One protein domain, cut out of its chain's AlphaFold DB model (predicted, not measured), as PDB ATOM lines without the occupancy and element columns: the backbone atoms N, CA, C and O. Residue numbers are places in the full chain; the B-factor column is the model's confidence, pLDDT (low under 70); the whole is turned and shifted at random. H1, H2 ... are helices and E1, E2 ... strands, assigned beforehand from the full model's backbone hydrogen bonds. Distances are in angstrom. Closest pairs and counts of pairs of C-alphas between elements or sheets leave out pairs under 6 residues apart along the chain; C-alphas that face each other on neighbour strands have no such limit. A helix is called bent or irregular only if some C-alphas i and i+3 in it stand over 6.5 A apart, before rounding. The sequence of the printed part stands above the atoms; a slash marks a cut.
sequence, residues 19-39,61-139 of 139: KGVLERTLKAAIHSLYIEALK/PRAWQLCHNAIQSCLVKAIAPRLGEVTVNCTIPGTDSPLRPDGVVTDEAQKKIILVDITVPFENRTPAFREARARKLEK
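Overview. This is residues 19 to 39 and 61 to 139 of the 139 residues of an uncharacterized protein of Chelonia mydas (UniProt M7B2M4). One long helix, H2, covers one face of a small three-stranded sheet with its later part, and a second long helix, H1, crosses that same part of H2 at a wide angle. The last helix, H3, lies off to itself beyond the link that follows E3, and residues 19 to 24 of H1 stick out. The printed part has 100 residues, with three named helices and three named strands in the order H1 H2 E1 E2 E3 H3. The sheet order is E1, E2, E3, antiparallel throughout, and the class is mostly helix. The whole is compact, with a radius of gyration of the C-alphas of 14.6 A and spans of 39 by 39 by 28 A.

Arrangement. H1, residues 19 to 39, touches H2, residues 61 to 83, with its residues 26 to 33 alone. The closest C-alphas are those of Ala 29 and Ala 78, 5.3 A apart, and the two lines are about perpendicular at 74 degrees. H2 is on the sheet of E1, residues 85 to 87, E2, residues 103 to 107, and E3, residues 112 to 116, at a height over the sheet of 7.1 A. This makes two layers, a helix on one face of a sheet. H2 lies over E1 and E2, and runs along the strands at 2 degrees to E1 on the local plane. The closest C-alphas of H2 and E1 are those of Ala 80 and Val 86, 5.7 A apart. The strands form a meander, each the antiparallel neighbour of the one before. In the hairpin of E1 and E2, N 104 and O 87 are 2.8 A apart, within hydrogen-bond range. In the hairpin of E2 and E3, N 103 and O 116 are 2.8 A apart, also within range. H3, residues 126 to 137, is not on the sheet and is apart from H1 and H2. Every O i to N i+4 pair is within hydrogen-bond range in H1, against 17 of 19 in H2 and 7 of 8 in H3.

Along the chain. H1 begins at C-alpha 19 (124.679, -12.279, 16.268) and is 29.9 A long. H2 measures 31.8 A and is only just irregular: C-alphas 78 and 81 are 6.8 A apart. E1 is a short strand of three residues, while E2 and E3 measure 13.1 A and 13.0 A. H3, 17.0 A long, ends at C-alpha 137 (109.948, -17.451, 13.530).

Size, cuts and confidence. The C-alphas farthest apart are those of Lys 39 and Asp 96, at 44.5 A. Residues 40 to 60 are not printed, and C-alphas 39 and 61 are 31.4 A apart across this cut. The link from E1 to E2, residues 88 to 102, is long. The mean pLDDT of the printed part is 73.2, and 33 residues are under 70, among them residues 28 to 33 and 122 to 126.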
ATOM      1  N   LYS A  19     125.742 -13.017  16.963       64.12
ATOM      2  CA  LYS A  19     124.679 -12.279  16.268       64.12
ATOM      3  C   LYS A  19     125.146 -10.868  15.936       64.12
ATOM      4  O   LYS A  19     124.982 -10.425  14.804       64.12
ATOM      5  N   GLY A  20     125.789 -10.196  16.893       66.62
ATOM      6  CA  GLY A  20     126.379  -8.877  16.669       66.62
ATOM      7  C   GLY A  20     127.480  -8.896  15.607       66.62
ATOM      8  O   GLY A  20     127.547  -7.992  14.776       66.62
ATOM      9  N   VAL A  21     128.324  -9.935  15.593       68.50
ATOM     10  CA  VAL A  21     129.356 -10.112  14.557       68.50
ATOM     11  C   VAL A  21     128.722 -10.349  13.188       68.50
ATOM     12  O   VAL A  21     129.082  -9.661  12.238       68.50
ATOM     13  N   LEU A  22     127.745 -11.253  13.089       65.88
ATOM     14  CA  LEU A  22     127.042 -11.544  11.840       65.88
ATOM     15  C   LEU A  22     126.330 -10.301  11.294       65.88
ATOM     16  O   LEU A  22     126.491  -9.968  10.124       65.88
ATOM     17  N   GLU A  23     125.603  -9.572  12.141       70.44
ATOM     18  CA  GLU A  23     124.905  -8.348  11.747       70.44
ATOM     19  C   GLU A  23     125.880  -7.281  11.232       70.44
ATOM     20  O   GLU A  23     125.635  -6.676  10.188       70.44
ATOM     21  N   ARG A  24     127.014  -7.082  11.920       69.31
ATOM     22  CA  ARG A  24     128.067  -6.161  11.467       69.31
ATOM     23  C   ARG A  24     128.673  -6.603  10.139       69.31
ATOM     24  O   ARG A  24     128.815  -5.771   9.248       69.31
ATOM     25  N   THR A  25     128.991  -7.886   9.984       67.75
ATOM     26  CA  THR A  25     129.574  -8.428   8.749       67.75
ATOM     27  C   THR A  25     128.615  -8.287   7.571       67.75
ATOM     28  O   THR A  25     129.033  -7.835   6.506       67.75
ATOM     29  N   LEU A  26     127.328  -8.591   7.766       69.12
ATOM     30  CA  LEU A  26     126.295  -8.436   6.742       69.12
ATOM     31  C   LEU A  26     126.100  -6.966   6.363       69.12
ATOM     32  O   LEU A  26     126.139  -6.636   5.180       69.12
ATOM     33  N   LYS A  27     125.973  -6.065   7.348       72.94
ATOM     34  CA  LYS A  27     125.875  -4.617   7.103       72.94
ATOM     35  C   LYS A  27     127.089  -4.093   6.343       72.94
ATOM     36  O   LYS A  27     126.923  -3.367   5.369       72.94
ATOM     37  N   ALA A  28     128.296  -4.488   6.745       67.50
ATOM     38  CA  ALA A  28     129.529  -4.069   6.087       67.50
ATOM     39  C   ALA A  28     129.624  -4.596   4.648       67.50
ATOM     40  O   ALA A  28     130.042  -3.859   3.756       67.50
ATOM     41  N   ALA A  29     129.225  -5.847   4.402       66.44
ATOM     42  CA  ALA A  29     129.262  -6.444   3.073       66.44
ATOM     43  C   ALA A  29     128.216  -5.815   2.133       66.44
ATOM     44  O   ALA A  29     128.560  -5.443   1.013       66.44
ATOM     45  N   ILE A  30     126.987  -5.584   2.613       69.31
ATOM     46  CA  ILE A  30     125.938  -4.865   1.867       69.31
ATOM     47  C   ILE A  30     126.372  -3.426   1.577       69.31
ATOM     48  O   ILE A  30     126.234  -2.960   0.449       69.31
ATOM     49  N   HIS A  31     126.928  -2.725   2.568       68.31
ATOM     50  CA  HIS A  31     127.416  -1.359   2.393       68.31
ATOM     51  C   HIS A  31     128.568  -1.294   1.382       68.31
ATOM     52  O   HIS A  31     128.593  -0.409   0.534       68.31
ATOM     53  N   SER A  32     129.494  -2.259   1.422       66.38
ATOM     54  CA  SER A  32     130.590  -2.347   0.448       66.38
ATOM     55  C   SER A  32     130.056  -2.564  -0.970       66.38
ATOM     56  O   SER A  32     130.439  -1.825  -1.872       66.38
ATOM     57  N   LEU A  33     129.112  -3.497  -1.142       68.06
ATOM     58  CA  LEU A  33     128.455  -3.768  -2.424       68.06
ATOM     59  C   LEU A  33     127.688  -2.543  -2.945       68.06
ATOM     60  O   LEU A  33     127.740  -2.239  -4.132       68.06
ATOM     61  N   TYR A  34     126.995  -1.820  -2.064       70.12
ATOM     62  CA  TYR A  34     126.274  -0.596  -2.411       70.12
ATOM     63  C   TYR A  34     127.224   0.509  -2.886       70.12
ATOM     64  O   TYR A  34     127.008   1.084  -3.947       70.12
ATOM     65  N   ILE A  35     128.307   0.769  -2.145       67.12
ATOM     66  CA  ILE A  35     129.319   1.763  -2.526       67.12
ATOM     67  C   ILE A  35     130.005   1.378  -3.840       67.12
ATOM     68  O   ILE A  35     130.228   2.237  -4.689       67.12
ATOM     69  N   GLU A  36     130.321   0.101  -4.040       64.88
ATOM     70  CA  GLU A  36     130.880  -0.392  -5.297       64.88
ATOM     71  C   GLU A  36     129.897  -0.221  -6.464       64.88
ATOM     72  O   GLU A  36     130.279   0.283  -7.519       64.88
ATOM     73  N   ALA A  37     128.617  -0.546  -6.273       63.59
ATOM     74  CA  ALA A  37     127.580  -0.353  -7.284       63.59
ATOM     75  C   ALA A  37     127.351   1.133  -7.619       63.59
ATOM     76  O   ALA A  37     127.151   1.468  -8.787       63.59
ATOM     77  N   LEU A  38     127.430   2.026  -6.623       59.44
ATOM     78  CA  LEU A  38     127.362   3.476  -6.827       59.44
ATOM     79  C   LEU A  38     128.559   4.009  -7.621       59.44
ATOM     80  O   LEU A  38     128.377   4.848  -8.499       59.44
ATOM     81  N   LYS A  39     129.773   3.492  -7.376       60.88
ATOM     82  CA  LYS A  39     130.973   3.859  -8.153       60.88
ATOM     83  C   LYS A  39     130.830   3.546  -9.646       60.88
ATOM     84  O   LYS A  39     131.461   4.210 -10.459       60.88
ATOM     85  N   PRO A  61     101.936  -8.564  -6.967       61.31
ATOM     86  CA  PRO A  61     102.731  -9.677  -6.420       61.31
ATOM     87  C   PRO A  61     104.074  -9.901  -7.136       61.31
ATOM     88  O   PRO A  61     105.036 -10.387  -6.547       61.31
ATOM     89  N   ARG A  62     104.167  -9.497  -8.408       66.31
ATOM     90  CA  ARG A  62     105.399  -9.565  -9.202       66.31
ATOM     91  C   ARG A  62     106.449  -8.554  -8.748       66.31
ATOM     92  O   ARG A  62     107.601  -8.929  -8.565       66.31
ATOM     93  N   ALA A  63     106.064  -7.295  -8.526       66.44
ATOM     94  CA  ALA A  63     106.985  -6.261  -8.044       66.44
ATOM     95  C   ALA A  63     107.570  -6.622  -6.670       66.44
ATOM     96  O   ALA A  63     108.747  -6.398  -6.391       66.44
ATOM     97  N   TRP A  64     106.746  -7.251  -5.838       71.50
ATOM     98  CA  TRP A  64     107.149  -7.786  -4.552       71.50
ATOM     99  C   TRP A  64     108.205  -8.891  -4.649       71.50
ATOM    100  O   TRP A  64     109.262  -8.792  -4.025       71.50
ATOM    101  N   GLN A  65     107.937  -9.919  -5.460       74.06
ATOM    102  CA  GLN A  65     108.868 -11.029  -5.649       74.06
ATOM    103  C   GLN A  65     110.206 -10.550  -6.221       74.06
ATOM    104  O   GLN A  65     111.258 -11.034  -5.822       74.06
ATOM    105  N   LEU A  66     110.187  -9.555  -7.115       76.38
ATOM    106  CA  LEU A  66     111.407  -8.946  -7.648       76.38
ATOM    107  C   LEU A  66     112.232  -8.246  -6.561       76.38
ATOM    108  O   LEU A  66     113.454  -8.377  -6.557       76.38
ATOM    109  N   CYS A  67     111.586  -7.543  -5.626       74.25
ATOM    110  CA  CYS A  67     112.268  -6.918  -4.492       74.25
ATOM    111  C   CYS A  67     112.916  -7.969  -3.577       74.25
ATOM    112  O   CYS A  67     114.094  -7.853  -3.239       74.25
ATOM    113  N   HIS A  68     112.176  -9.031  -3.241       80.19
ATOM    114  CA  HIS A  68     112.704 -10.154  -2.459       80.19
ATOM    115  C   HIS A  68     113.909 -10.809  -3.153       80.19
ATOM    116  O   HIS A  68     114.990 -10.866  -2.564       80.19
ATOM    117  N   ASN A  69     113.773 -11.174  -4.432       80.12
ATOM    118  CA  ASN A  69     114.844 -11.797  -5.217       80.12
ATOM    119  C   ASN A  69     116.078 -10.889  -5.346       80.12
ATOM    120  O   ASN A  69     117.213 -11.373  -5.339       80.12
ATOM    121  N   ALA A  70     115.883  -9.572  -5.468       77.81
ATOM    122  CA  ALA A  70     116.980  -8.612  -5.524       77.81
ATOM    123  C   ALA A  70     117.757  -8.576  -4.200       77.81
ATOM    124  O   ALA A  70     118.988  -8.630  -4.211       77.81
ATOM    125  N   ILE A  71     117.056  -8.554  -3.060       79.62
ATOM    126  CA  ILE A  71     117.677  -8.600  -1.728       79.62
ATOM    127  C   ILE A  71     118.421  -9.926  -1.528       79.62
ATOM    128  O   ILE A  71     119.575  -9.914  -1.099       79.62
ATOM    129  N   GLN A  72     117.808 -11.053  -1.902       83.44
ATOM    130  CA  GLN A  72     118.427 -12.381  -1.869       83.44
ATOM    131  C   GLN A  72     119.710 -12.426  -2.704       83.44
ATOM    132  O   GLN A  72     120.760 -12.827  -2.209       83.44
ATOM    133  N   SER A  73     119.665 -11.920  -3.937       81.56
ATOM    134  CA  SER A  73     120.826 -11.879  -4.831       81.56
ATOM    135  C   SER A  73     121.961 -11.014  -4.277       81.56
ATOM    136  O   SER A  73     123.130 -11.391  -4.371       81.56
ATOM    137  N   CYS A  74     121.640  -9.863  -3.679       79.94
ATOM    138  CA  CYS A  74     122.626  -9.012  -3.014       79.94
ATOM    139  C   CYS A  74     123.272  -9.719  -1.819       79.94
ATOM    140  O   CYS A  74     124.489  -9.653  -1.650       79.94
ATOM    141  N   LEU A  75     122.471 -10.420  -1.016       81.06
ATOM    142  CA  LEU A  75     122.948 -11.153   0.149       81.06
ATOM    143  C   LEU A  75     123.910 -12.279  -0.251       81.06
ATOM    144  O   LEU A  75     125.001 -12.380   0.302       81.06
ATOM    145  N   VAL A  76     123.543 -13.079  -1.253       80.94
ATOM    146  CA  VAL A  76     124.372 -14.183  -1.762       80.94
ATOM    147  C   VAL A  76     125.725 -13.666  -2.248       80.94
ATOM    148  O   VAL A  76     126.762 -14.171  -1.823       80.94
ATOM    149  N   LYS A  77     125.729 -12.601  -3.063       78.38
ATOM    150  CA  LYS A  77     126.964 -11.965  -3.557       78.38
ATOM    151  C   LYS A  77     127.851 -11.441  -2.429       78.38
ATOM    152  O   LYS A  77     129.070 -11.487  -2.537       78.38
ATOM    153  N   ALA A  78     127.246 -10.933  -1.360       76.12
ATOM    154  CA  ALA A  78     127.960 -10.389  -0.214       76.12
ATOM    155  C   ALA A  78     128.553 -11.481   0.700       76.12
ATOM    156  O   ALA A  78     129.620 -11.277   1.285       76.12
ATOM    157  N   ILE A  79     127.866 -12.620   0.837       77.25
ATOM    158  CA  ILE A  79     128.243 -13.709   1.748       77.25
ATOM    159  C   ILE A  79     129.221 -14.690   1.102       77.25
ATOM    160  O   ILE A  79     130.195 -15.062   1.756       77.25
ATOM    161  N   ALA A  80     128.991 -15.094  -0.153       76.38
ATOM    162  CA  ALA A  80     129.761 -16.160  -0.803       76.38
ATOM    163  C   ALA A  80     131.292 -15.955  -0.748       76.38
ATOM    164  O   ALA A  80     132.004 -16.902  -0.426       76.38
ATOM    165  N   PRO A  81     131.839 -14.734  -0.932       74.94
ATOM    166  CA  PRO A  81     133.285 -14.518  -0.828       74.94
ATOM    167  C   PRO A  81     133.858 -14.643   0.593       74.94
ATOM    168  O   PRO A  81     135.074 -14.637   0.756       74.94
ATOM    169  N   ARG A  82     133.013 -14.650   1.634       71.31
ATOM    170  CA  ARG A  82     133.434 -14.477   3.036       71.31
ATOM    171  C   ARG A  82     133.154 -15.677   3.927       71.31
ATOM    172  O   ARG A  82     133.860 -15.850   4.913       71.31
ATOM    173  N   LEU A  83     132.089 -16.422   3.644       69.56
ATOM    174  CA  LEU A  83     131.514 -17.368   4.602       69.56
ATOM    175  C   LEU A  83     131.305 -18.781   4.039       69.56
ATOM    176  O   LEU A  83     130.755 -19.621   4.739       69.56
ATOM    177  N   GLY A  84     131.753 -19.037   2.807       70.06
ATOM    178  CA  GLY A  84     131.679 -20.353   2.172       70.06
ATOM    179  C   GLY A  84     130.595 -20.457   1.103       70.06
ATOM    180  O   GLY A  84     130.161 -19.457   0.526       70.06
ATOM    181  N   GLU A  85     130.192 -21.693   0.814       78.56
ATOM    182  CA  GLU A  85     129.188 -21.989  -0.205       78.56
ATOM    183  C   GLU A  85     127.807 -21.506   0.250       78.56
ATOM    184  O   GLU A  85     127.372 -21.762   1.377       78.56
ATOM    185  N   VAL A  86     127.122 -20.785  -0.641       79.62
ATOM    186  CA  VAL A  86     125.770 -20.278  -0.410       79.62
ATOM    187  C   VAL A  86     124.837 -20.921  -1.418       79.62
ATOM    188  O   VAL A  86     124.950 -20.678  -2.620       79.62
ATOM    189  N   THR A  87     123.882 -21.693  -0.926       82.56
ATOM    190  CA  THR A  87     122.803 -22.254  -1.730       82.56
ATOM    191  C   THR A  87     121.504 -21.493  -1.466       82.56
ATOM    192  O   THR A  87     121.302 -20.883  -0.414       82.56
ATOM    193  N   VAL A  88     120.630 -21.448  -2.468       82.81
ATOM    194  CA  VAL A  88     119.460 -20.560  -2.504       82.81
ATOM    195  C   VAL A  88     118.226 -21.381  -2.850       82.81
ATOM    196  O   VAL A  88     118.268 -22.157  -3.804       82.81
ATOM    197  N   ASN A  89     117.125 -21.202  -2.112       79.50
ATOM    198  CA  ASN A  89     115.837 -21.874  -2.352       79.50
ATOM    199  C   ASN A  89     115.941 -23.411  -2.491       79.50
ATOM    200  O   ASN A  89     115.142 -24.056  -3.189       79.50
ATOM    201  N   CYS A  90     116.939 -24.014  -1.846       74.75
ATOM    202  CA  CYS A  90     117.202 -25.443  -1.902       74.75
ATOM    203  C   CYS A  90     116.774 -26.126  -0.604       74.75
ATOM    204  O   CYS A  90     116.787 -25.530   0.474       74.75
ATOM    205  N   THR A  91     116.420 -27.401  -0.711       72.81
ATOM    206  CA  THR A  91     116.234 -28.260   0.457       72.81
ATOM    207  C   THR A  91     117.570 -28.433   1.174       72.81
ATOM    208  O   THR A  91     118.609 -28.525   0.515       72.81
ATOM    209  N   ILE A  92     117.561 -28.466   2.506       72.50
ATOM    210  CA  ILE A  92     118.791 -28.633   3.286       72.50
ATOM    211  C   ILE A  92     119.300 -30.072   3.088       72.50
ATOM    212  O   ILE A  92     118.565 -31.015   3.412       72.50
ATOM    213  N   PRO A  93     120.529 -30.266   2.570       68.19
ATOM    214  CA  PRO A  93     121.100 -31.595   2.385       68.19
ATOM    215  C   PRO A  93     121.142 -32.374   3.704       68.19
ATOM    216  O   PRO A  93     121.522 -31.832   4.739       68.19
ATOM    217  N   GLY A  94     120.756 -33.651   3.669       73.19
ATOM    218  CA  GLY A  94     120.744 -34.514   4.857       73.19
ATOM    219  C   GLY A  94     119.517 -34.359   5.763       73.19
ATOM    220  O   GLY A  94     119.509 -34.919   6.854       73.19
ATOM    221  N   THR A  95     118.484 -33.630   5.325       72.00
ATOM    222  CA  THR A  95     117.191 -33.547   6.024       72.00
ATOM    223  C   THR A  95     116.054 -34.008   5.110       72.00
ATOM    224  O   THR A  95     116.038 -33.660   3.932       72.00
ATOM    225  N   ASP A  96     115.068 -34.722   5.660       74.94
ATOM    226  CA  ASP A  96     113.832 -35.098   4.945       74.94
ATOM    227  C   ASP A  96     112.793 -33.958   4.922       74.94
ATOM    228  O   ASP A  96     111.640 -34.136   4.523       74.94
ATOM    229  N   SER A  97     113.181 -32.768   5.386       75.56
ATOM    230  CA  SER A  97     112.298 -31.611   5.451       75.56
ATOM    231  C   SER A  97     112.022 -31.075   4.047       75.56
ATOM    232  O   SER A  97     112.970 -30.800   3.316       75.56
ATOM    233  N   PRO A  98     110.758 -30.826   3.655       74.50
ATOM    234  CA  PRO A  98     110.450 -30.176   2.383       74.50
ATOM    235  C   PRO A  98     110.728 -28.660   2.405       74.50
ATOM    236  O   PRO A  98     110.480 -27.979   1.406       74.50
ATOM    237  N   LEU A  99     111.188 -28.108   3.536       76.56
ATOM    238  CA  LEU A  99     111.413 -26.675   3.698       76.56
ATOM    239  C   LEU A  99     112.586 -26.191   2.841       76.56
ATOM    240  O   LEU A  99     113.633 -26.830   2.738       76.56
ATOM    241  N   ARG A 100     112.389 -25.016   2.243       79.81
ATOM    242  CA  ARG A 100     113.344 -24.344   1.361       79.81
ATOM    243  C   ARG A 100     113.589 -22.936   1.891       79.81
ATOM    244  O   ARG A 100     112.802 -22.043   1.578       79.81
ATOM    245  N   PRO A 101     114.613 -22.752   2.731       81.38
ATOM    246  CA  PRO A 101     115.022 -21.432   3.187       81.38
ATOM    247  C   PRO A 101     115.455 -20.560   2.005       81.38
ATOM    248  O   PRO A 101     115.973 -21.067   1.005       81.38
ATOM    249  N   ASP A 102     115.304 -19.243   2.146       82.50
ATOM    250  CA  ASP A 102     115.747 -18.301   1.111       82.50
ATOM    251  C   ASP A 102     117.276 -18.361   0.890       82.50
ATOM    252  O   ASP A 102     117.765 -18.135  -0.214       82.50
ATOM    253  N   GLY A 103     118.064 -18.698   1.907       82.88
ATOM    254  CA  GLY A 103     119.499 -18.908   1.774       82.88
ATOM    255  C   GLY A 103     120.027 -19.874   2.821       82.88
ATOM    256  O   GLY A 103     119.631 -19.829   3.986       82.88
ATOM    257  N   VAL A 104     120.949 -20.732   2.409       82.12
ATOM    258  CA  VAL A 104     121.680 -21.641   3.286       82.12
ATOM    259  C   VAL A 104     123.159 -21.393   3.056       82.12
ATOM    260  O   VAL A 104     123.637 -21.429   1.926       82.12
ATOM    261  N   VAL A 105     123.873 -21.093   4.132       81.62
ATOM    262  CA  VAL A 105     125.324 -20.922   4.110       81.62
ATOM    263  C   VAL A 105     125.935 -22.088   4.858       81.62
ATOM    264  O   VAL A 105     125.613 -22.294   6.033       81.62
ATOM    265  N   THR A 106     126.816 -22.819   4.190       78.88
ATOM    266  CA  THR A 106     127.499 -23.972   4.774       78.88
ATOM    267  C   THR A 106     128.969 -23.635   4.976       78.88
ATOM    268  O   THR A 106     129.724 -23.468   4.019       78.88
ATOM    269  N   ASP A 107     129.377 -23.550   6.242       77.62
ATOM    270  CA  ASP A 107     130.778 -23.477   6.641       77.62
ATOM    271  C   ASP A 107     131.225 -24.867   7.111       77.62
ATOM    272  O   ASP A 107     131.030 -25.265   8.265       77.62
ATOM    273  N   GLU A 108     131.811 -25.626   6.185       72.88
ATOM    274  CA  GLU A 108     132.320 -26.976   6.446       72.88
ATOM    275  C   GLU A 108     133.489 -26.996   7.435       72.88
ATOM    276  O   GLU A 108     133.623 -27.948   8.209       72.88
ATOM    277  N   ALA A 109     134.322 -25.949   7.435       73.62
ATOM    278  CA  ALA A 109     135.497 -25.864   8.294       73.62
ATOM    279  C   ALA A 109     135.092 -25.707   9.764       73.62
ATOM    280  O   ALA A 109     135.698 -26.314  10.645       73.62
ATOM    281  N   GLN A 110     134.036 -24.933  10.024       74.38
ATOM    282  CA  GLN A 110     133.488 -24.728  11.367       74.38
ATOM    283  C   GLN A 110     132.331 -25.674  11.711       74.38
ATOM    284  O   GLN A 110     131.773 -25.567  12.804       74.38
ATOM    285  N   LYS A 111     131.952 -26.580  10.796       79.56
ATOM    286  CA  LYS A 111     130.773 -27.457  10.914       79.56
ATOM    287  C   LYS A 111     129.515 -26.681  11.306       79.56
ATOM    288  O   LYS A 111     128.761 -27.079  12.195       79.56
ATOM    289  N   LYS A 112     129.300 -25.547  10.635       77.06
ATOM    290  CA  LYS A 112     128.217 -24.609  10.923       77.06
ATOM    291  C   LYS A 112     127.348 -24.393   9.692       77.06
ATOM    292  O   LYS A 112     127.844 -24.088   8.614       77.06
ATOM    293  N   ILE A 113     126.036 -24.474   9.891       76.06
ATOM    294  CA  ILE A 113     125.034 -24.143   8.875       76.06
ATOM    295  C   ILE A 113     124.286 -22.897   9.343       76.06
ATOM    296  O   ILE A 113     123.850 -22.818  10.492       76.06
ATOM    297  N   ILE A 114     124.155 -21.905   8.465       81.00
ATOM    298  CA  ILE A 114     123.399 -20.679   8.726       81.00
ATOM    299  C   ILE A 114     122.224 -20.633   7.759       81.00
ATOM    300  O   ILE A 114     122.408 -20.550   6.547       81.00
ATOM    301  N   LEU A 115     121.017 -20.656   8.316       82.75
ATOM    302  CA  LEU A 115     119.776 -20.500   7.568       82.75
ATOM    303  C   LEU A 115     119.381 -19.027   7.584       82.75
ATOM    304  O   LEU A 115     119.279 -18.412   8.648       82.75
ATOM    305  N   VAL A 116     119.177 -18.455   6.402       81.56
ATOM    306  CA  VAL A 116     118.761 -17.066   6.241       81.56
ATOM    307  C   VAL A 116     117.455 -17.031   5.483       81.56
ATOM    308  O   VAL A 116     117.384 -17.412   4.322       81.56
ATOM    309  N   ASP A 117     116.429 -16.523   6.145       80.94
ATOM    310  CA  ASP A 117     115.109 -16.382   5.561       80.94
ATOM    311  C   ASP A 117     114.830 -14.870   5.420       80.94
ATOM    312  O   ASP A 117     114.891 -14.105   6.387       80.94
ATOM    313  N   ILE A 118     114.537 -14.411   4.202       81.38
ATOM    314  CA  ILE A 118     114.377 -13.002   3.817       81.38
ATOM    315  C   ILE A 118     112.897 -12.643   3.750       81.38
ATOM    316  O   ILE A 118     112.109 -13.262   3.041       81.38
ATOM    317  N   THR A 119     112.487 -11.622   4.495       79.88
ATOM    318  CA  THR A 119     111.120 -11.100   4.413       79.88
ATOM    319  C   THR A 119     111.152  -9.641   4.019       79.88
ATOM    320  O   THR A 119     111.899  -8.843   4.584       79.88
ATOM    321  N   VAL A 120     110.338  -9.302   3.031       75.75
ATOM    322  CA  VAL A 120     109.983  -7.922   2.722       75.75
ATOM    323  C   VAL A 120     108.599  -7.726   3.357       75.75
ATOM    324  O   VAL A 120     107.814  -8.667   3.331       75.75
ATOM    325  N   PRO A 121     108.281  -6.607   4.026       70.81
ATOM    326  CA  PRO A 121     106.916  -6.285   4.457       70.81
ATOM    327  C   PRO A 121     106.222  -5.324   3.474       70.81
ATOM    328  O   PRO A 121     106.862  -4.483   2.848       70.81
ATOM    329  N   PHE A 122     104.903  -5.493   3.283       57.31
ATOM    330  CA  PHE A 122     104.132  -4.775   2.250       57.31
ATOM    331  C   PHE A 122     104.073  -3.267   2.526       57.31
ATOM    332  O   PHE A 122     103.971  -2.433   1.614       57.31
ATOM    333  N   GLU A 123     104.185  -2.926   3.806       61.50
ATOM    334  CA  GLU A 123     104.249  -1.574   4.321       61.50
ATOM    335  C   GLU A 123     105.612  -1.294   4.956       61.50
ATOM    336  O   GLU A 123     106.129  -2.085   5.740       61.50
ATOM    337  N   ASN A 124     106.157  -0.109   4.680       64.19
ATOM    338  CA  ASN A 124     107.431   0.361   5.232       64.19
ATOM    339  C   ASN A 124     107.273   0.956   6.645       64.19
ATOM    340  O   ASN A 124     107.861   1.992   6.953       64.19
ATOM    341  N   ARG A 125     106.452   0.348   7.509       64.44
ATOM    342  CA  ARG A 125     106.280   0.793   8.903       64.44
ATOM    343  C   ARG A 125     106.860  -0.232   9.870       64.44
ATOM    344  O   ARG A 125     106.731  -1.432   9.657       64.44
ATOM    345  N   THR A 126     107.447   0.240  10.971       67.38
ATOM    346  CA  THR A 126     108.055  -0.598  12.023       67.38
ATOM    347  C   THR A 126     107.184  -1.782  12.476       67.38
ATOM    348  O   THR A 126     107.735  -2.872  12.635       67.38
ATOM    349  N   PRO A 127     105.851  -1.643  12.649       70.75
ATOM    350  CA  PRO A 127     104.988  -2.776  12.991       70.75
ATOM    351  C   PRO A 127     105.004  -3.889  11.937       70.75
ATOM    352  O   PRO A 127     105.174  -5.050  12.292       70.75
ATOM    353  N   ALA A 128     104.965  -3.540  10.649       69.19
ATOM    354  CA  ALA A 128     104.958  -4.511   9.558       69.19
ATOM    355  C   ALA A 128     106.254  -5.341   9.508       69.19
ATOM    356  O   ALA A 128     106.206  -6.544   9.263       69.19
ATOM    357  N   PHE A 129     107.409  -4.742   9.825       69.19
ATOM    358  CA  PHE A 129     108.668  -5.486   9.980       69.19
ATOM    359  C   PHE A 129     108.640  -6.440  11.183       69.19
ATOM    360  O   PHE A 129     109.138  -7.564  11.089       69.19
ATOM    361  N   ARG A 130     108.068  -6.013  12.319       73.69
ATOM    362  CA  ARG A 130     107.967  -6.847  13.530       73.69
ATOM    363  C   ARG A 130     107.040  -8.040  13.311       73.69
ATOM    364  O   ARG A 130     107.413  -9.153  13.667       73.69
ATOM    365  N   GLU A 131     105.885  -7.817  12.695       75.25
ATOM    366  CA  GLU A 131     104.918  -8.864  12.356       75.25
ATOM    367  C   GLU A 131     105.475  -9.838  11.316       75.25
ATOM    368  O   GLU A 131     105.402 -11.050  11.508       75.25
ATOM    369  N   ALA A 132     106.102  -9.329  10.250       71.00
ATOM    370  CA  ALA A 132     106.729 -10.169   9.234       71.00
ATOM    371  C   ALA A 132     107.860 -11.030   9.816       71.00
ATOM    372  O   ALA A 132     108.026 -12.179   9.411       71.00
ATOM    373  N   ARG A 133     108.617 -10.500  10.787       74.81
ATOM    374  CA  ARG A 133     109.621 -11.268  11.531       74.81
ATOM    375  C   ARG A 133     108.979 -12.336  12.418       74.81
ATOM    376  O   ARG A 133     109.473 -13.456  12.426       74.81
ATOM    377  N   ALA A 134     107.924 -12.000  13.161       72.44
ATOM    378  CA  ALA A 134     107.246 -12.940  14.057       72.44
ATOM    379  C   ALA A 134     106.696 -14.153  13.291       72.44
ATOM    380  O   ALA A 134     107.063 -15.280  13.602       72.44
ATOM    381  N   ARG A 135     105.968 -13.916  12.191       73.88
ATOM    382  CA  ARG A 135     105.420 -14.978  11.323       73.88
ATOM    383  C   ARG A 135     106.479 -15.925  10.752       73.88
ATOM    384  O   ARG A 135     106.166 -17.044  10.372       73.88
ATOM    385  N   LYS A 136     107.721 -15.454  10.629       71.38
ATOM    386  CA  LYS A 136     108.845 -16.209  10.062       71.38
ATOM    387  C   LYS A 136     109.606 -17.009  11.120       71.38
ATOM    388  O   LYS A 136     110.325 -17.925  10.763       71.38
ATOM    389  N   LEU A 137     109.447 -16.662  12.400       68.44
ATOM    390  CA  LEU A 137     109.948 -17.451  13.530       68.44
ATOM    391  C   LEU A 137     108.993 -18.587  13.919       68.44
ATOM    392  O   LEU A 137     109.430 -19.555  14.523       68.44
ATOM    393  N   GLU A 138     107.707 -18.453  13.600       68.25
ATOM    394  CA  GLU A 138     106.668 -19.462  13.861       68.25
ATOM    395  C   GLU A 138     106.633 -20.593  12.814       68.25
ATOM    396  O   GLU A 138     105.820 -21.509  12.932       68.25
ATOM    397  N   LYS A 139     107.475 -20.512  11.779       58.78
ATOM    398  CA  LYS A 139     107.503 -21.409  10.621       58.78
ATOM    399  C   LYS A 139     108.713 -22.335  10.676       58.78
ATOM    400  O   LYS A 139     108.545 -23.506  10.276       58.78
TER     401      LYS A 139